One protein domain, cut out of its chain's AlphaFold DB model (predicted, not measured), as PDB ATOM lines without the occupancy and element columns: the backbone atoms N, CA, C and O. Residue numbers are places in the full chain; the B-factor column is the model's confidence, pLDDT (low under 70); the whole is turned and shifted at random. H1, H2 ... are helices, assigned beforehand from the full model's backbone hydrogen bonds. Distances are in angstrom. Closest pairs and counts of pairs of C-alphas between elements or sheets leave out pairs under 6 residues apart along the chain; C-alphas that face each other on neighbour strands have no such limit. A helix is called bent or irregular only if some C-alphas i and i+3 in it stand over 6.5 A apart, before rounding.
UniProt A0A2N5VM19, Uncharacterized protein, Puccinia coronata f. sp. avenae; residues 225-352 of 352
ATOM      1  N   LYS A 225     175.217 204.915 186.458       88.44
ATOM      2  CA  LYS A 225     174.316 203.805 186.092       88.44
ATOM      3  C   LYS A 225     174.888 202.446 186.509       88.44
ATOM      4  O   LYS A 225     174.182 201.644 187.108       88.44
ATOM      5  N   VAL A 226     176.169 202.212 186.233       89.06
ATOM      6  CA  VAL A 226     176.859 200.970 186.613       89.06
ATOM      7  C   VAL A 226     177.048 200.901 188.130       89.06
ATOM      8  O   VAL A 226     176.843 199.844 188.715       89.06
ATOM      9  N   ALA A 227     177.324 202.030 188.786       88.56
ATOM     10  CA  ALA A 227     177.437 202.095 190.241       88.56
ATOM     11  C   ALA A 227     176.134 201.689 190.966       88.56
ATOM     12  O   ALA A 227     176.190 201.067 192.027       88.56
ATOM     13  N   MET A 228     174.959 201.967 190.385       87.69
ATOM     14  CA  MET A 228     173.677 201.473 190.914       87.69
ATOM     15  C   MET A 228     173.558 199.948 190.808       87.69
ATOM     16  O   MET A 228     173.109 199.304 191.754       87.69
ATOM     17  N   ILE A 229     174.009 199.357 189.695       90.00
ATOM     18  CA  ILE A 229     174.062 197.894 189.533       90.00
ATOM     19  C   ILE A 229     175.018 197.292 190.568       90.00
ATOM     20  O   ILE A 229     174.671 196.326 191.242       90.00
ATOM     21  N   TYR A 230     176.194 197.897 190.750       89.69
ATOM     22  CA  TYR A 230     177.166 197.474 191.759       89.69
ATOM     23  C   TYR A 230     176.593 197.557 193.173       89.69
ATOM     24  O   TYR A 230     176.816 196.646 193.960       89.69
ATOM     25  N   SER A 231     175.795 198.584 193.473       87.38
ATOM     26  CA  SER A 231     175.109 198.718 194.766       87.38
ATOM     27  C   SER A 231     174.089 197.602 194.991       87.38
ATOM     28  O   SER A 231     173.997 197.064 196.091       87.38
ATOM     29  N   LEU A 232     173.344 197.212 193.952       89.00
ATOM     30  CA  LEU A 232     172.387 196.108 194.038       89.00
ATOM     31  C   LEU A 232     173.093 194.764 194.264       89.00
ATOM     32  O   LEU A 232     172.682 193.994 195.129       89.00
ATOM     33  N   ILE A 233     174.190 194.510 193.543       90.00
ATOM     34  CA  ILE A 233     175.021 193.316 193.748       90.00
ATOM     35  C   ILE A 233     175.635 193.335 195.152       90.00
ATOM     36  O   ILE A 233     175.578 192.328 195.852       90.00
ATOM     37  N   TYR A 234     176.161 194.479 195.596       88.56
ATOM     38  CA  TYR A 234     176.703 194.656 196.943       88.56
ATOM     39  C   TYR A 234     175.662 194.305 198.009       88.56
ATOM     40  O   TYR A 234     175.962 193.526 198.905       88.56
ATOM     41  N   LEU A 235     174.428 194.809 197.893       86.62
ATOM     42  CA  LEU A 235     173.345 194.502 198.833       86.62
ATOM     43  C   LEU A 235     172.968 193.016 198.832       86.62
ATOM     44  O   LEU A 235     172.728 192.448 199.899       86.62
ATOM     45  N   LEU A 236     172.942 192.372 197.663       87.75
ATOM     46  CA  LEU A 236     172.672 190.938 197.548       87.75
ATOM     47  C   LEU A 236     173.760 190.108 198.240       87.75
ATOM     48  O   LEU A 236     173.453 189.241 199.059       87.75
ATOM     49  N   VAL A 237     175.027 190.419 197.964       87.31
ATOM     50  CA  VAL A 237     176.187 189.766 198.582       87.31
ATOM     51  C   VAL A 237     176.215 190.020 200.089       87.31
ATOM     52  O   VAL A 237     176.429 189.100 200.874       87.31
ATOM     53  N   PHE A 238     175.942 191.253 200.512       84.50
ATOM     54  CA  PHE A 238     175.867 191.634 201.917       84.50
ATOM     55  C   PHE A 238     174.796 190.833 202.653       84.50
ATOM     56  O   PHE A 238     175.050 190.292 203.725       84.50
ATOM     57  N   THR A 239     173.610 190.712 202.056       81.62
ATOM     58  CA  THR A 239     172.498 189.942 202.622       81.62
ATOM     59  C   THR A 239     172.846 188.458 202.711       81.62
ATOM     60  O   THR A 239     172.558 187.829 203.726       81.62
ATOM     61  N   TYR A 240     173.514 187.905 201.693       83.62
ATOM     62  CA  TYR A 240     174.015 186.529 201.715       83.62
ATOM     63  C   TYR A 240     175.002 186.299 202.865       83.62
ATOM     64  O   TYR A 240     174.775 185.412 203.689       83.62
ATOM     65  N   VAL A 241     176.054 187.121 202.967       79.06
ATOM     66  CA  VAL A 241     177.061 187.011 204.035       79.06
ATOM     67  C   VAL A 241     176.408 187.177 205.401       79.06
ATOM     68  O   VAL A 241     176.658 186.377 206.292       79.06
ATOM     69  N   ASN A 242     175.530 188.164 205.564       73.50
ATOM     70  CA  ASN A 242     174.852 188.405 206.829       73.50
ATOM     71  C   ASN A 242     173.930 187.240 207.222       73.50
ATOM     72  O   ASN A 242     173.931 186.842 208.378       73.50
ATOM     73  N   ASN A 243     173.189 186.646 206.283       72.56
ATOM     74  CA  ASN A 243     172.349 185.480 206.571       72.56
ATOM     75  C   ASN A 243     173.182 184.243 206.923       72.56
ATOM     76  O   ASN A 243     172.826 183.541 207.866       72.56
ATOM     77  N   MET A 244     174.302 184.011 206.230       70.44
ATOM     78  CA  MET A 244     175.249 182.955 206.600       70.44
ATOM     79  C   MET A 244     175.810 183.206 208.002       70.44
ATOM     80  O   MET A 244     175.740 182.325 208.845       70.44
ATOM     81  N   VAL A 245     176.284 184.421 208.294       63.25
ATOM     82  CA  VAL A 245     176.817 184.794 209.615       63.25
ATOM     83  C   VAL A 245     175.759 184.646 210.711       63.25
ATOM     84  O   VAL A 245     176.078 184.124 211.773       63.25
ATOM     85  N   ILE A 246     174.506 185.044 210.460       55.25
ATOM     86  CA  ILE A 246     173.385 184.916 211.408       55.25
ATOM     87  C   ILE A 246     173.011 183.448 211.652       55.25
ATOM     88  O   ILE A 246     172.739 183.080 212.792       55.25
ATOM     89  N   GLN A 247     173.026 182.597 210.623       54.66
ATOM     90  CA  GLN A 247     172.815 181.151 210.783       54.66
ATOM     91  C   GLN A 247     173.986 180.458 211.497       54.66
ATOM     92  O   GLN A 247     173.817 179.374 212.046       54.66
ATOM     93  N   VAL A 248     175.160 181.094 211.508       53.03
ATOM     94  CA  VAL A 248     176.435 180.544 211.985       53.03
ATOM     95  C   VAL A 248     176.871 181.153 213.328       53.03
ATOM     96  O   VAL A 248     177.965 180.848 213.799       53.03
ATOM     97  N   ILE A 249     176.046 181.976 213.999       46.53
ATOM     98  CA  ILE A 249     176.414 182.595 215.289       46.53
ATOM     99  C   ILE A 249     176.728 181.512 216.337       46.53
ATOM    100  O   ILE A 249     175.851 181.026 217.047       46.53
ATOM    101  N   GLY A 250     178.019 181.195 216.458       47.59
ATOM    102  CA  GLY A 250     178.637 180.616 217.643       47.59
ATOM    103  C   GLY A 250     179.623 179.468 217.434       47.59
ATOM    104  O   GLY A 250     180.492 179.317 218.288       47.59
ATOM    105  N   THR A 251     179.528 178.657 216.373       51.22
ATOM    106  CA  THR A 251     180.152 177.311 216.427       51.22
ATOM    107  C   THR A 251     180.802 176.779 215.152       51.22
ATOM    108  O   THR A 251     181.666 175.914 215.274       51.22
ATOM    109  N   ILE A 252     180.442 177.268 213.960       53.38
ATOM    110  CA  ILE A 252     180.933 176.683 212.701       53.38
ATOM    111  C   ILE A 252     182.193 177.422 212.244       53.38
ATOM    112  O   ILE A 252     182.153 178.604 211.897       53.38
ATOM    113  N   THR A 253     183.327 176.727 212.273       59.91
ATOM    114  CA  THR A 253     184.603 177.193 211.719       59.91
ATOM    115  C   THR A 253     184.601 177.048 210.185       59.91
ATOM    116  O   THR A 253     183.815 176.280 209.634       59.91
ATOM    117  N   MET A 254     185.416 177.826 209.452       63.81
ATOM    118  CA  MET A 254     185.368 177.860 207.969       63.81
ATOM    119  C   MET A 254     185.525 176.479 207.310       63.81
ATOM    120  O   MET A 254     184.940 176.234 206.264       63.81
ATOM    121  N   ASP A 255     186.273 175.580 207.942       69.12
ATOM    122  CA  ASP A 255     186.493 174.179 207.565       69.12
ATOM    123  C   ASP A 255     185.241 173.292 207.664       69.12
ATOM    124  O   ASP A 255     185.170 172.264 206.995       69.12
ATOM    125  N   GLN A 256     184.247 173.686 208.458       72.75
ATOM    126  CA  GLN A 256     182.993 172.950 208.636       72.75
ATOM    127  C   GLN A 256     181.906 173.354 207.624       72.75
ATOM    128  O   GLN A 256     180.854 172.720 207.556       72.75
ATOM    129  N   LEU A 257     182.134 174.412 206.840       73.50
ATOM    130  CA  LEU A 257     181.234 174.831 205.766       73.50
ATOM    131  C   LEU A 257     181.437 173.966 204.517       73.50
ATOM    132  O   LEU A 257     182.558 173.570 204.207       73.50
ATOM    133  N   ASP A 258     180.366 173.744 203.754       82.31
ATOM    134  CA  ASP A 258     180.455 173.143 202.417       82.31
ATOM    135  C   ASP A 258     181.458 173.940 201.550       82.31
ATOM    136  O   ASP A 258     181.416 175.180 201.573       82.31
ATOM    137  N   PRO A 259     182.333 173.279 200.766       84.81
ATOM    138  CA  PRO A 259     183.230 173.935 199.815       84.81
ATOM    139  C   PRO A 259     182.577 175.036 198.966       84.81
ATOM    140  O   PRO A 259     183.204 176.063 198.700       84.81
ATOM    141  N   ILE A 260     181.308 174.872 198.572       85.25
ATOM    142  CA  ILE A 260     180.569 175.892 197.814       85.25
ATOM    143  C   ILE A 260     180.392 177.168 198.646       85.25
ATOM    144  O   ILE A 260     180.613 178.272 198.149       85.25
ATOM    145  N   HIS A 261     180.030 177.032 199.922       81.06
ATOM    146  CA  HIS A 261     179.879 178.161 200.835       81.06
ATOM    147  C   HIS A 261     181.228 178.798 201.186       81.06
ATOM    148  O   HIS A 261     181.307 180.022 201.252       81.06
ATOM    149  N   GLN A 262     182.300 178.012 201.326       80.94
ATOM    150  CA  GLN A 262     183.655 178.546 201.519       80.94
ATOM    151  C   GLN A 262     184.093 179.419 200.328       80.94
ATOM    152  O   GLN A 262     184.575 180.546 200.505       80.94
ATOM    153  N   LEU A 263     183.867 178.933 199.101       83.38
ATOM    154  CA  LEU A 263     184.160 179.670 197.871       83.38
ATOM    155  C   LEU A 263     183.296 180.936 197.760       83.38
ATOM    156  O   LEU A 263     183.821 182.025 197.518       83.38
ATOM    157  N   LEU A 264     181.981 180.808 197.967       84.94
ATOM    158  CA  LEU A 264     181.041 181.925 197.876       84.94
ATOM    159  C   LEU A 264     181.325 182.998 198.920       84.94
ATOM    160  O   LEU A 264     181.232 184.174 198.587       84.94
ATOM    161  N   LEU A 265     181.696 182.639 200.151       81.12
ATOM    162  CA  LEU A 265     182.080 183.605 201.183       81.12
ATOM    163  C   LEU A 265     183.363 184.349 200.808       81.12
ATOM    164  O   LEU A 265     183.422 185.567 200.959       81.12
ATOM    165  N   THR A 266     184.353 183.649 200.253       80.12
ATOM    166  CA  THR A 266     185.604 184.265 199.781       80.12
ATOM    167  C   THR A 266     185.339 185.244 198.635       80.12
ATOM    168  O   THR A 266     185.782 186.393 198.666       80.12
ATOM    169  N   PHE A 267     184.545 184.821 197.648       84.81
ATOM    170  CA  PHE A 267     184.113 185.680 196.547       84.81
ATOM    171  C   PHE A 267     183.299 186.879 197.054       84.81
ATOM    172  O   PHE A 267     183.546 188.018 196.660       84.81
ATOM    173  N   SER A 268     182.379 186.632 197.988       85.44
ATOM    174  CA  SER A 268     181.540 187.654 198.611       85.44
ATOM    175  C   SER A 268     182.370 188.700 199.347       85.44
ATOM    176  O   SER A 268     182.113 189.888 199.184       85.44
ATOM    177  N   ALA A 269     183.397 188.295 200.097       81.06
ATOM    178  CA  ALA A 269     184.307 189.222 200.763       81.06
ATOM    179  C   ALA A 269     185.019 190.139 199.754       81.06
ATOM    180  O   ALA A 269     185.031 191.358 199.929       81.06
ATOM    181  N   GLY A 270     185.529 189.577 198.651       81.50
ATOM    182  CA  GLY A 270     186.117 190.356 197.559       81.50
ATOM    183  C   GLY A 270     185.121 191.341 196.936       81.50
ATOM    184  O   GLY A 270     185.443 192.515 196.756       81.50
ATOM    185  N   CYS A 271     183.892 190.895 196.664       85.38
ATOM    186  CA  CYS A 271     182.824 191.744 196.138       85.38
ATOM    187  C   CYS A 271     182.427 192.862 197.102       85.38
ATOM    188  O   CYS A 271     182.244 193.990 196.658       85.38
ATOM    189  N   LEU A 272     182.311 192.586 198.401       84.94
ATOM    190  CA  LEU A 272     181.981 193.608 199.394       84.94
ATOM    191  C   LEU A 272     183.064 194.685 199.449       84.94
ATOM    192  O   LEU A 272     182.745 195.869 199.428       84.94
ATOM    193  N   ILE A 273     184.339 194.292 199.441       82.88
ATOM    194  CA  ILE A 273     185.453 195.246 199.433       82.88
ATOM    195  C   ILE A 273     185.419 196.093 198.156       82.88
ATOM    196  O   ILE A 273     185.372 197.319 198.235       82.88
ATOM    197  N   TYR A 274     185.384 195.449 196.988       84.44
ATOM    198  CA  TYR A 274     185.423 196.118 195.689       84.44
ATOM    199  C   TYR A 274     184.216 197.035 195.442       84.44
ATOM    200  O   TYR A 274     184.366 198.204 195.098       84.44
ATOM    201  N   LEU A 275     183.001 196.521 195.635       86.81
ATOM    202  CA  LEU A 275     181.774 197.226 195.260       86.81
ATOM    203  C   LEU A 275     181.395 198.334 196.254       86.81
ATOM    204  O   LEU A 275     180.542 199.159 195.929       86.81
ATOM    205  N   SER A 276     182.019 198.378 197.437       83.75
ATOM    206  CA  SER A 276     181.726 199.390 198.461       83.75
ATOM    207  C   SER A 276     182.099 200.817 198.040       83.75
ATOM    208  O   SER A 276     181.380 201.757 198.386       83.75
ATOM    209  N   SER A 277     183.180 201.007 197.270       84.19
ATOM    210  CA  SER A 277     183.662 202.351 196.920       84.19
ATOM    211  C   SER A 277     182.947 202.942 195.699       84.19
ATOM    212  O   SER A 277     182.714 204.150 195.639       84.19
ATOM    213  N   ALA A 278     182.517 202.103 194.754       84.00
ATOM    214  CA  ALA A 278     181.930 202.527 193.484       84.00
ATOM    215  C   ALA A 278     180.749 203.522 193.596       84.00
ATOM    216  O   ALA A 278     180.786 204.551 192.908       84.00
ATOM    217  N   PRO A 279     179.707 203.301 194.430       83.69
ATOM    218  CA  PRO A 279     178.609 204.261 194.554       83.69
ATOM    219  C   PRO A 279     179.041 205.569 195.209       83.69
ATOM    220  O   PRO A 279     178.574 206.637 194.800       83.69
ATOM    221  N   MET A 280     179.943 205.500 196.190       86.88
ATOM    222  CA  MET A 280     180.497 206.685 196.831       86.88
ATOM    223  C   MET A 280     181.258 207.516 195.798       86.88
ATOM    224  O   MET A 280     180.929 208.679 195.595       86.88
ATOM    225  N   GLU A 281     182.212 206.927 195.081       90.62
ATOM    226  CA  GLU A 281     183.034 207.636 194.099       90.62
ATOM    227  C   GLU A 281     182.200 208.224 192.950       90.62
ATOM    228  O   GLU A 281     182.352 209.403 192.619       90.62
ATOM    229  N   ALA A 282     181.285 207.441 192.359       90.31
ATOM    230  CA  ALA A 282     180.503 207.841 191.182       90.31
ATOM    231  C   ALA A 282     179.593 209.056 191.435       90.31
ATOM    232  O   ALA A 282     179.235 209.789 190.501       90.31
ATOM    233  N   ASN A 283     179.224 209.285 192.695       88.62
ATOM    234  CA  ASN A 283     178.423 210.429 193.115       88.62
ATOM    235  C   ASN A 283     179.290 211.545 193.707       88.62
ATOM    236  O   ASN A 283     179.141 212.704 193.311       88.62
ATOM    237  N   LEU A 284     180.222 211.196 194.598       90.00
ATOM    238  CA  LEU A 284     181.031 212.142 195.359       90.00
ATOM    239  C   LEU A 284     182.080 212.844 194.495       90.00
ATOM    240  O   LEU A 284     182.237 214.054 194.626       90.00
ATOM    241  N   PHE A 285     182.776 212.145 193.590       91.31
ATOM    242  CA  PHE A 285     183.847 212.774 192.805       91.31
ATOM    243  C   PHE A 285     183.312 213.868 191.876       91.31
ATOM    244  O   PHE A 285     183.811 214.993 191.955       91.31
ATOM    245  N   PRO A 286     182.276 213.620 191.041       88.25
ATOM    246  CA  PRO A 286     181.717 214.681 190.210       88.25
ATOM    247  C   PRO A 286     181.185 215.841 191.049       88.25
ATOM    248  O   PRO A 286     181.331 216.991 190.650       88.25
ATOM    249  N   TRP A 287     180.598 215.556 192.215       88.88
ATOM    250  CA  TRP A 287     180.100 216.593 193.112       88.88
ATOM    251  C   TRP A 287     181.236 217.468 193.661       88.88
ATOM    252  O   TRP A 287     181.202 218.680 193.462       88.88
ATOM    253  N   LEU A 288     182.279 216.868 194.243       90.12
ATOM    254  CA  LEU A 288     183.440 217.580 194.789       90.12
ATOM    255  C   LEU A 288     184.155 218.437 193.736       90.12
ATOM    256  O   LEU A 288     184.564 219.559 194.034       90.12
ATOM    257  N   ILE A 289     184.280 217.921 192.509       86.44
ATOM    258  CA  ILE A 289     184.917 218.633 191.394       86.44
ATOM    259  C   ILE A 289     184.012 219.753 190.876       86.44
ATOM    260  O   ILE A 289     184.478 220.871 190.693       86.44
ATOM    261  N   SER A 290     182.718 219.484 190.670       83.25
ATOM    262  CA  SER A 290     181.767 220.489 190.162       83.25
ATOM    263  C   SER A 290     181.562 221.669 191.112       83.25
ATOM    264  O   SER A 290     181.189 222.750 190.669       83.25
ATOM    265  N   LYS A 291     181.789 221.457 192.413       84.06
ATOM    266  CA  LYS A 291     181.746 222.488 193.452       84.06
ATOM    267  C   LYS A 291     183.119 223.084 193.766       84.06
ATOM    268  O   LYS A 291     183.220 223.851 194.719       84.06
ATOM    269  N   HIS A 292     184.165 222.708 193.023       82.44
ATOM    270  CA  HIS A 292     185.542 223.180 193.215       82.44
ATOM    271  C   HIS A 292     186.028 223.046 194.668       82.44
ATOM    272  O   HIS A 292     186.828 223.843 195.157       82.44
ATOM    273  N   ILE A 293     185.553 222.019 195.378       87.44
ATOM    274  CA  ILE A 293     185.931 221.770 196.775       87.44
ATOM    275  C   ILE A 293     187.359 221.227 196.812       87.44
ATOM    276  O   ILE A 293     188.173 221.657 197.631       87.44
ATOM    277  N   VAL A 294     187.682 220.326 195.883       89.69
ATOM    278  CA  VAL A 294     189.000 219.695 195.760       89.69
ATOM    279  C   VAL A 294     189.469 219.714 194.299       89.69
ATOM    280  O   VAL A 294     188.637 219.609 193.392       89.69
ATOM    281  N   PRO A 295     190.783 219.811 194.039       90.31
ATOM    282  CA  PRO A 295     191.327 219.613 192.709       90.31
ATOM    283  C   PRO A 295     191.254 218.131 192.302       90.31
ATOM    284  O   PRO A 295     191.260 217.249 193.169       90.31
ATOM    285  N   PRO A 296     191.279 217.821 190.993       89.69
ATOM    286  CA  PRO A 296     191.213 216.444 190.509       89.69
ATOM    287  C   PRO A 296     192.285 215.525 191.102       89.69
ATOM    288  O   PRO A 296     191.989 214.383 191.431       89.69
ATOM    289  N   THR A 297     193.508 216.028 191.295       91.44
ATOM    290  CA  THR A 297     194.658 215.265 191.816       91.44
ATOM    291  C   THR A 297     194.477 214.753 193.245       91.44
ATOM    292  O   THR A 297     195.166 213.810 193.641       91.44
ATOM    293  N   ALA A 298     193.535 215.319 194.006       91.19
ATOM    294  CA  ALA A 298     193.183 214.837 195.338       91.19
ATOM    295  C   ALA A 298     192.253 213.617 195.280       91.19
ATOM    296  O   ALA A 298     192.049 212.946 196.286       91.19
ATOM    297  N   LEU A 299     191.688 213.296 194.118       91.44
ATOM    298  CA  LEU A 299     190.717 212.225 193.943       91.44
ATOM    299  C   LEU A 299     191.300 211.148 193.033       91.44
ATOM    300  O   LEU A 299     191.638 211.389 191.877       91.44
ATOM    301  N   LEU A 300     191.388 209.932 193.549       90.62
ATOM    302  CA  LEU A 300     191.754 208.750 192.784       90.62
ATOM    303  C   LEU A 300     190.806 207.644 193.227       90.62
ATOM    304  O   LEU A 300     190.601 207.487 194.430       90.62
ATOM    305  N   ALA A 301     190.217 206.944 192.260       89.69
ATOM    306  CA  ALA A 301     189.364 205.794 192.529       89.69
ATOM    307  C   ALA A 301     190.142 204.745 193.331       89.69
ATOM    308  O   ALA A 301     191.345 204.580 193.110       89.69
ATOM    309  N   ASP A 302     189.487 204.042 194.248       87.62
ATOM    310  CA  ASP A 302     190.151 203.010 195.043       87.62
ATOM    311  C   ASP A 302     190.471 201.774 194.197       87.62
ATOM    312  O   ASP A 302     191.485 201.114 194.435       87.62
ATOM    313  N   PHE A 303     189.688 201.510 193.152       88.31
ATOM    314  CA  PHE A 303     189.884 200.387 192.239       88.31
ATOM    315  C   PHE A 303     190.006 200.840 190.782       88.31
ATOM    316  O   PHE A 303     189.591 201.933 190.391       88.31
ATOM    317  N   ASN A 304     190.623 199.983 189.967       87.50
ATOM    318  CA  ASN A 304     190.756 200.198 188.531       87.50
ATOM    319  C   ASN A 304     190.502 198.907 187.745       87.50
ATOM    320  O   ASN A 304     191.429 198.254 187.254       87.50
ATOM    321  N   HIS A 305     189.224 198.563 187.617       85.94
ATOM    322  CA  HIS A 305     188.705 197.396 186.913       85.94
ATOM    323  C   HIS A 305     189.522 196.139 187.246       85.94
ATOM    324  O   HIS A 305     190.197 195.588 186.371       85.94
ATOM    325  N   PRO A 306     189.534 195.697 188.518       86.06
ATOM    326  CA  PRO A 306     190.368 194.582 188.966       86.06
ATOM    327  C   PRO A 306     190.078 193.286 188.203       86.06
ATOM    328  O   PRO A 306     190.988 192.509 187.943       86.06
ATOM    329  N   TYR A 307     188.845 193.105 187.737       83.44
ATOM    330  CA  TYR A 307     188.428 191.979 186.899       83.44
ATOM    331  C   TYR A 307     189.077 191.950 185.499       83.44
ATOM    332  O   TYR A 307     189.014 190.928 184.827       83.44
ATOM    333  N   MET A 308     189.715 193.041 185.062       86.75
ATOM    334  CA  MET A 308     190.477 193.138 183.805       86.75
ATOM    335  C   MET A 308     191.987 192.936 184.018       86.75
ATOM    336  O   MET A 308     192.807 193.356 183.200       86.75
ATOM    337  N   ALA A 309     192.397 192.377 185.158       85.31
ATOM    338  CA  ALA A 309     193.799 192.105 185.425       85.31
ATOM    339  C   ALA A 309     194.311 190.916 184.597       85.31
ATOM    340  O   ALA A 309     193.820 189.801 184.722       85.31
ATOM    341  N   GLU A 310     195.367 191.143 183.817       87.56
ATOM    342  CA  GLU A 310     196.045 190.104 183.023       87.56
ATOM    343  C   GLU A 310     196.978 189.216 183.864       87.56
ATOM    344  O   GLU A 310     197.428 188.164 183.422       87.56
ATOM    345  N   SER A 311     197.317 189.650 185.082       83.94
ATOM    346  CA  SER A 311     198.209 188.924 185.984       83.94
ATOM    347  C   SER A 311     197.955 189.290 187.444       83.94
ATOM    348  O   SER A 311     197.426 190.361 187.750       83.94
ATOM    349  N   VAL A 312     198.420 188.436 188.358       77.19
ATOM    350  CA  VAL A 312     198.408 188.679 189.814       77.19
ATOM    351  C   VAL A 312     199.134 189.987 190.162       77.19
ATOM    352  O   VAL A 312     198.669 190.769 190.991       77.19
ATOM    353  N   GLN A 313     200.236 190.285 189.467       75.50
ATOM    354  CA  GLN A 313     200.960 191.544 189.629       75.50
ATOM    355  C   GLN A 313     200.141 192.750 189.147       75.50
ATOM    356  O   GLN A 313     200.175 193.798 189.788       75.50
ATOM    357  N   SER A 314     199.403 192.628 188.041       80.00
ATOM    358  CA  SER A 314     198.520 193.690 187.533       80.00
ATOM    359  C   SER A 314     197.355 193.944 188.494       80.00
ATOM    360  O   SER A 314     197.085 195.093 188.855       80.00
ATOM    361  N   PHE A 315     196.737 192.866 188.988       82.50
ATOM    362  CA  PHE A 315     195.638 192.905 189.949       82.50
ATOM    363  C   PHE A 315     196.052 193.639 191.228       82.50
ATOM    364  O   PHE A 315     195.555 194.729 191.513       82.50
ATOM    365  N   TRP A 316     197.035 193.109 191.959       76.75
ATOM    366  CA  TRP A 316     197.449 193.669 193.247       76.75
ATOM    367  C   TRP A 316     198.302 194.929 193.101       76.75
ATOM    368  O   TRP A 316     198.227 195.851 193.914       76.75
ATOM    369  N   GLY A 317     199.126 195.006 192.062       72.31
ATOM    370  CA  GLY A 317     200.055 196.112 191.883       72.31
ATOM    371  C   GLY A 317     199.381 197.392 191.405       72.31
ATOM    372  O   GLY A 317     199.821 198.471 191.793       72.31
ATOM    373  N   VAL A 318     198.340 197.307 190.572       77.44
ATOM    374  CA  VAL A 318     197.802 198.488 189.875       77.44
ATOM    375  C   VAL A 318     196.294 198.634 190.005       77.44
ATOM    376  O   VAL A 318     195.828 199.764 189.944       77.44
ATOM    377  N   ARG A 319     195.533 197.552 190.175       85.38
ATOM    378  CA  ARG A 319     194.071 197.596 190.010       85.38
ATOM    379  C   ARG A 319     193.274 197.444 191.301       85.38
ATOM    380  O   ARG A 319     192.116 197.855 191.341       85.38
ATOM    381  N   TRP A 320     193.882 196.876 192.340       85.25
ATOM    382  CA  TRP A 320     193.238 196.611 193.621       85.25
ATOM    383  C   TRP A 320     193.664 197.590 194.718       85.25
ATOM    384  O   TRP A 320     194.831 197.596 195.132       85.25
ATOM    385  N   HIS A 321     192.686 198.343 195.226       82.69
ATOM    386  CA  HIS A 321     192.736 199.161 196.439       82.69
ATOM    387  C   HIS A 321     193.962 200.089 196.530       82.69
ATOM    388  O   HIS A 321     194.887 199.903 197.333       82.69
ATOM    389  N   HIS A 322     193.952 201.158 195.735       79.56
ATOM    390  CA  HIS A 322     195.006 202.174 195.690       79.56
ATOM    391  C   HIS A 322     195.341 202.768 197.067       79.56
ATOM    392  O   HIS A 322     196.502 203.098 197.311       79.56
ATOM    393  N   GLY A 323     194.364 202.837 197.979       74.81
ATOM    394  CA  GLY A 323     194.523 203.348 199.343       74.81
ATOM    395  C   GLY A 323     195.421 202.533 200.284       74.81
ATOM    396  O   GLY A 323     195.781 203.051 201.334       74.81
ATOM    397  N   VAL A 324     195.813 201.300 199.941       75.38
ATOM    398  CA  VAL A 324     196.716 200.480 200.787       75.38
ATOM    399  C   VAL A 324     198.044 200.157 200.105       75.38
ATOM    400  O   VAL A 324     199.003 199.740 200.757       75.38
ATOM    401  N   ARG A 325     198.137 200.404 198.792       76.06
ATOM    402  CA  ARG A 325     199.263 199.993 197.947       76.06
ATOM    403  C   ARG A 325     200.612 200.429 198.511       76.06
ATOM    404  O   ARG A 325     201.511 199.598 198.612       76.06
ATOM    405  N   ARG A 326     200.757 201.706 198.887       79.38
ATOM    406  CA  ARG A 326     202.026 202.237 199.405       79.38
ATOM    407  C   ARG A 326     202.497 201.460 200.630       79.38
ATOM    408  O   ARG A 326     203.663 201.085 200.679       79.38
ATOM    409  N   GLN A 327     201.617 201.256 201.609       78.88
ATOM    410  CA  GLN A 327     201.992 200.618 202.871       78.88
ATOM    411  C   GLN A 327     202.443 199.187 202.636       78.88
ATOM    412  O   GLN A 327     203.515 198.813 203.089       78.88
ATOM    413  N   ILE A 328     201.687 198.422 201.853       80.06
ATOM    414  CA  ILE A 328     202.015 197.026 201.561       80.06
ATOM    415  C   ILE A 328     203.337 196.915 200.802       80.06
ATOM    416  O   ILE A 328     204.202 196.151 201.207       80.06
ATOM    417  N   THR A 329     203.530 197.688 199.727       78.75
ATOM    418  CA  THR A 329     204.779 197.666 198.943       78.75
ATOM    419  C   THR A 329     205.981 198.060 199.804       78.75
ATOM    420  O   THR A 329     207.063 197.491 199.671       78.75
ATOM    421  N   ARG A 330     205.804 199.012 200.722       81.56
ATOM    422  CA  ARG A 330     206.853 199.410 201.659       81.56
ATOM    423  C   ARG A 330     207.125 198.312 202.684       81.56
ATOM    424  O   ARG A 330     208.269 197.897 202.805       81.56
ATOM    425  N   ILE A 331     206.112 197.783 203.363       85.44
ATOM    426  CA  ILE A 331     206.264 196.713 204.365       85.44
ATOM    427  C   ILE A 331     206.862 195.450 203.737       85.44
ATOM    428  O   ILE A 331     207.741 194.836 204.329       85.44
ATOM    429  N   ALA A 332     206.480 195.115 202.501       84.56
ATOM    430  CA  ALA A 332     207.052 194.011 201.733       84.56
ATOM    431  C   ALA A 332     208.583 194.105 201.586       84.56
ATOM    432  O   ALA A 332     209.250 193.082 201.464       84.56
ATOM    433  N   SER A 333     209.156 195.314 201.638       84.31
ATOM    434  CA  SER A 333     210.611 195.505 201.578       84.31
ATOM    435  C   SER A 333     211.361 195.113 202.853       84.31
ATOM    436  O   SER A 333     212.579 194.969 202.800       84.31
ATOM    437  N   LEU A 334     210.655 194.883 203.969       85.75
ATOM    438  CA  LEU A 334     211.238 194.343 205.204       85.75
ATOM    439  C   LEU A 334     211.577 192.852 205.096       85.75
ATOM    440  O   LEU A 334     212.367 192.342 205.886       85.75
ATOM    441  N   PHE A 335     210.970 192.146 204.144       85.38
ATOM    442  CA  PHE A 335     211.157 190.713 203.979       85.38
ATOM    443  C   PHE A 335     212.382 190.395 203.104       85.38
ATOM    444  O   PHE A 335     212.816 191.234 202.303       85.38
ATOM    445  N   PRO A 336     212.952 189.177 203.203       83.19
ATOM    446  CA  PRO A 336     214.103 188.769 202.398       83.19
ATOM    447  C   PRO A 336     213.856 188.966 200.898       83.19
ATOM    448  O   PRO A 336     212.807 188.584 200.391       83.19
ATOM    449  N   LEU A 337     214.810 189.555 200.168       82.88
ATOM    450  CA  LEU A 337     214.672 189.913 198.740       82.88
ATOM    451  C   LEU A 337     213.568 190.947 198.428       82.88
ATOM    452  O   LEU A 337     213.359 191.277 197.257       82.88
ATOM    453  N   GLY A 338     212.899 191.510 199.438       80.75
ATOM    454  CA  GLY A 338     211.838 192.508 199.296       80.75
ATOM    455  C   GLY A 338     212.300 193.860 198.740       80.75
ATOM    456  O   GLY A 338     211.470 194.685 198.362       80.75
ATOM    457  N   SER A 339     213.612 194.094 198.655       78.31
ATOM    458  CA  SER A 339     214.210 195.246 197.967       78.31
ATOM    459  C   SER A 339     214.243 195.090 196.441       78.31
ATOM    460  O   SER A 339     214.320 196.085 195.722       78.31
ATOM    461  N   SER A 340     214.162 193.859 195.928       82.50
ATOM    462  CA  SER A 340     214.064 193.585 194.492       82.50
ATOM    463  C   SER A 340     212.626 193.783 194.006       82.50
ATOM    464  O   SER A 340     211.677 193.525 194.741       82.50
ATOM    465  N   ARG A 341     212.427 194.186 192.744       77.94
ATOM    466  CA  ARG A 341     211.076 194.388 192.180       77.94
ATOM    467  C   ARG A 341     210.208 193.125 192.272       77.94
ATOM    468  O   ARG A 341     209.028 193.217 192.600       77.94
ATOM    469  N   THR A 342     210.793 191.964 191.982       78.19
ATOM    470  CA  THR A 342     210.096 190.671 191.979       78.19
ATOM    471  C   THR A 342     209.820 190.178 193.396       78.19
ATOM    472  O   THR A 342     208.686 189.816 193.697       78.19
ATOM    473  N   GLY A 343     210.816 190.227 194.288       81.12
ATOM    474  CA  GLY A 343     210.633 189.844 195.688       81.12
ATOM    475  C   GLY A 343     209.642 190.760 196.405       81.12
ATOM    476  O   GLY A 343     208.783 190.275 197.133       81.12
ATOM    477  N   ASN A 344     209.672 192.067 196.128       81.25
ATOM    478  CA  ASN A 344     208.685 193.002 196.659       81.25
ATOM    479  C   ASN A 344     207.266 192.660 196.198       81.25
ATOM    480  O   ASN A 344     206.355 192.643 197.015       81.25
ATOM    481  N   ALA A 345     207.072 192.363 194.909       76.62
ATOM    482  CA  ALA A 345     205.764 191.985 194.382       76.62
ATOM    483  C   ALA A 345     205.231 190.699 195.038       76.62
ATOM    484  O   ALA A 345     204.048 190.639 195.370       76.62
ATOM    485  N   LEU A 346     206.105 189.716 195.271       81.06
ATOM    486  CA  LEU A 346     205.769 188.465 195.948       81.06
ATOM    487  C   LEU A 346     205.385 188.699 197.417       81.06
ATOM    488  O   LEU A 346     204.301 188.309 197.843       81.06
ATOM    489  N   TRP A 347     206.206 189.409 198.190       83.25
ATOM    490  CA  TRP A 347     205.879 189.704 199.589       83.25
ATOM    491  C   TRP A 347     204.669 190.629 199.725       83.25
ATOM    492  O   TRP A 347     203.845 190.432 200.609       83.25
ATOM    493  N   ALA A 348     204.487 191.578 198.806       77.94
ATOM    494  CA  ALA A 348     203.301 192.425 198.759       77.94
ATOM    495  C   ALA A 348     202.010 191.630 198.507       77.94
ATOM    496  O   ALA A 348     200.948 192.092 198.919       77.94
ATOM    497  N   SER A 349     202.081 190.467 197.848       73.50
ATOM    498  CA  SER A 349     200.938 189.552 197.741       73.50
ATOM    499  C   SER A 349     200.699 188.704 198.990       73.50
ATOM    500  O   SER A 349     199.559 188.337 199.218       73.50
ATOM    501  N   PHE A 350     201.724 188.430 199.805       75.88
ATOM    502  CA  PHE A 350     201.569 187.698 201.073       75.88
ATOM    503  C   PHE A 350     201.139 188.587 202.248       75.88
ATOM    504  O   PHE A 350     200.530 188.104 203.193       75.88
ATOM    505  N   VAL A 351     201.506 189.871 202.223       71.44
ATOM    506  CA  VAL A 351     201.173 190.853 203.275       71.44
ATOM    507  C   VAL A 351     199.749 191.413 203.116       71.44
ATOM    508  O   VAL A 351     199.223 192.015 204.050       71.44
ATOM    509  N   ARG A 352     199.149 191.257 201.932       64.94
ATOM    510  CA  ARG A 352     197.742 191.578 201.649       64.94
ATOM    511  C   ARG A 352     196.842 190.443 202.078       64.94
ATOM    512  O   ARG A 352     195.733 190.779 202.542       64.94
TER     513      ARG A 352
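AT A GLANCE: This is residues 225 to 352 of the 352 residues of an uncharacterized protein of Puccinia coronata f. sp. avenae (UniProt A0A2N5VM19). A long helical hairpin, made by H1 and the nearly straight though bent H2, has a small cluster of three short helices, H3, H4 and H5, off to one side. H2b runs on past the beginning of H1, and from its far end a long stretch without a named element, residues 291 to 311, folds back to the cluster; no helix of the cluster touches the hairpin. You see 128 residues with five named helices, H1 to H5 in order, and no named strand, so the class is all helix. The whole is loose, with a radius of gyration of the C-alphas of 18.0 A, and spans 48 by 45 by 27 A.

IN THESE COORDINATES: Find C-alpha 225 at (174.316, 203.805, 186.092); from there H1, residues 225 to 247, runs 33.5 A. H2, residues 259 to 290, was assigned as one helix by its hydrogen bonds, but it is bent: C-alphas 276 and 279 are 7.0 A apart. Its arm H2a, residues 259 to 276, is 25.5 A long; its arm H2b, residues 279 to 290, is 17.1 A long and ends at C-alpha 290 at (181.767, 220.489, 190.162). Farther on come H3, residues 312 to 319, and H4, residues 322 to 332, 15.8 A long. H4 is irregular, with C-alphas 323 and 326 7.6 A apart. H5, residues 341 to 350, is 14.6 A long and ends at C-alpha 350 at (201.569, 187.698, 201.073).

HOW THE PARTS SIT: Look first at Val 237 and Ser 268, whose C-alphas, 5.8 A apart, are the closest of H1 and H2a. These two form a hairpin, touching at a steep tilt of 43 degrees and running opposite ways. H2a and H2b stand at a shallow tilt of 11 degrees. H2b touches H1 with residues 279 to 282 alone; the closest C-alphas, of Ala 227 and Pro 279, are 5.0 A apart. In the cluster, H4 and H5 touch, closest at the C-alphas of Ala 332 and Trp 347, 5.0 A apart, and are only just about perpendicular at 72 degrees. H3 and H5 only just touch, with 3 pairs of C-alphas within 8 A, closest at Gln 313 and Ala 345, 6.8 A; they are about perpendicular at 87 degrees. H3 and H4 are close but not clearly touching, closest at the C-alphas of Gly 317 and Arg 325, 7.2 A apart. H2a is apart from H3, H4 and H5. The helix packing is mostly crossed: of 4 touching pairs, 0 are at a shallow tilt. In H1, H2a, H3 and H5 every O i to N i+4 pair is within hydrogen-bond range; in H2b 7 of 8 are, in H4 5 of 7.

THE WHOLE: The C-alphas farthest apart, of Gln 256 and His 292, are 52.6 A from each other. The printed part has no cut. The links H1 to H2 and H2 to H3 are long. Mean pLDDT of the printed part is 81.0; it is under 70 at residues 245 to 255 and at residue 352, the chain's last.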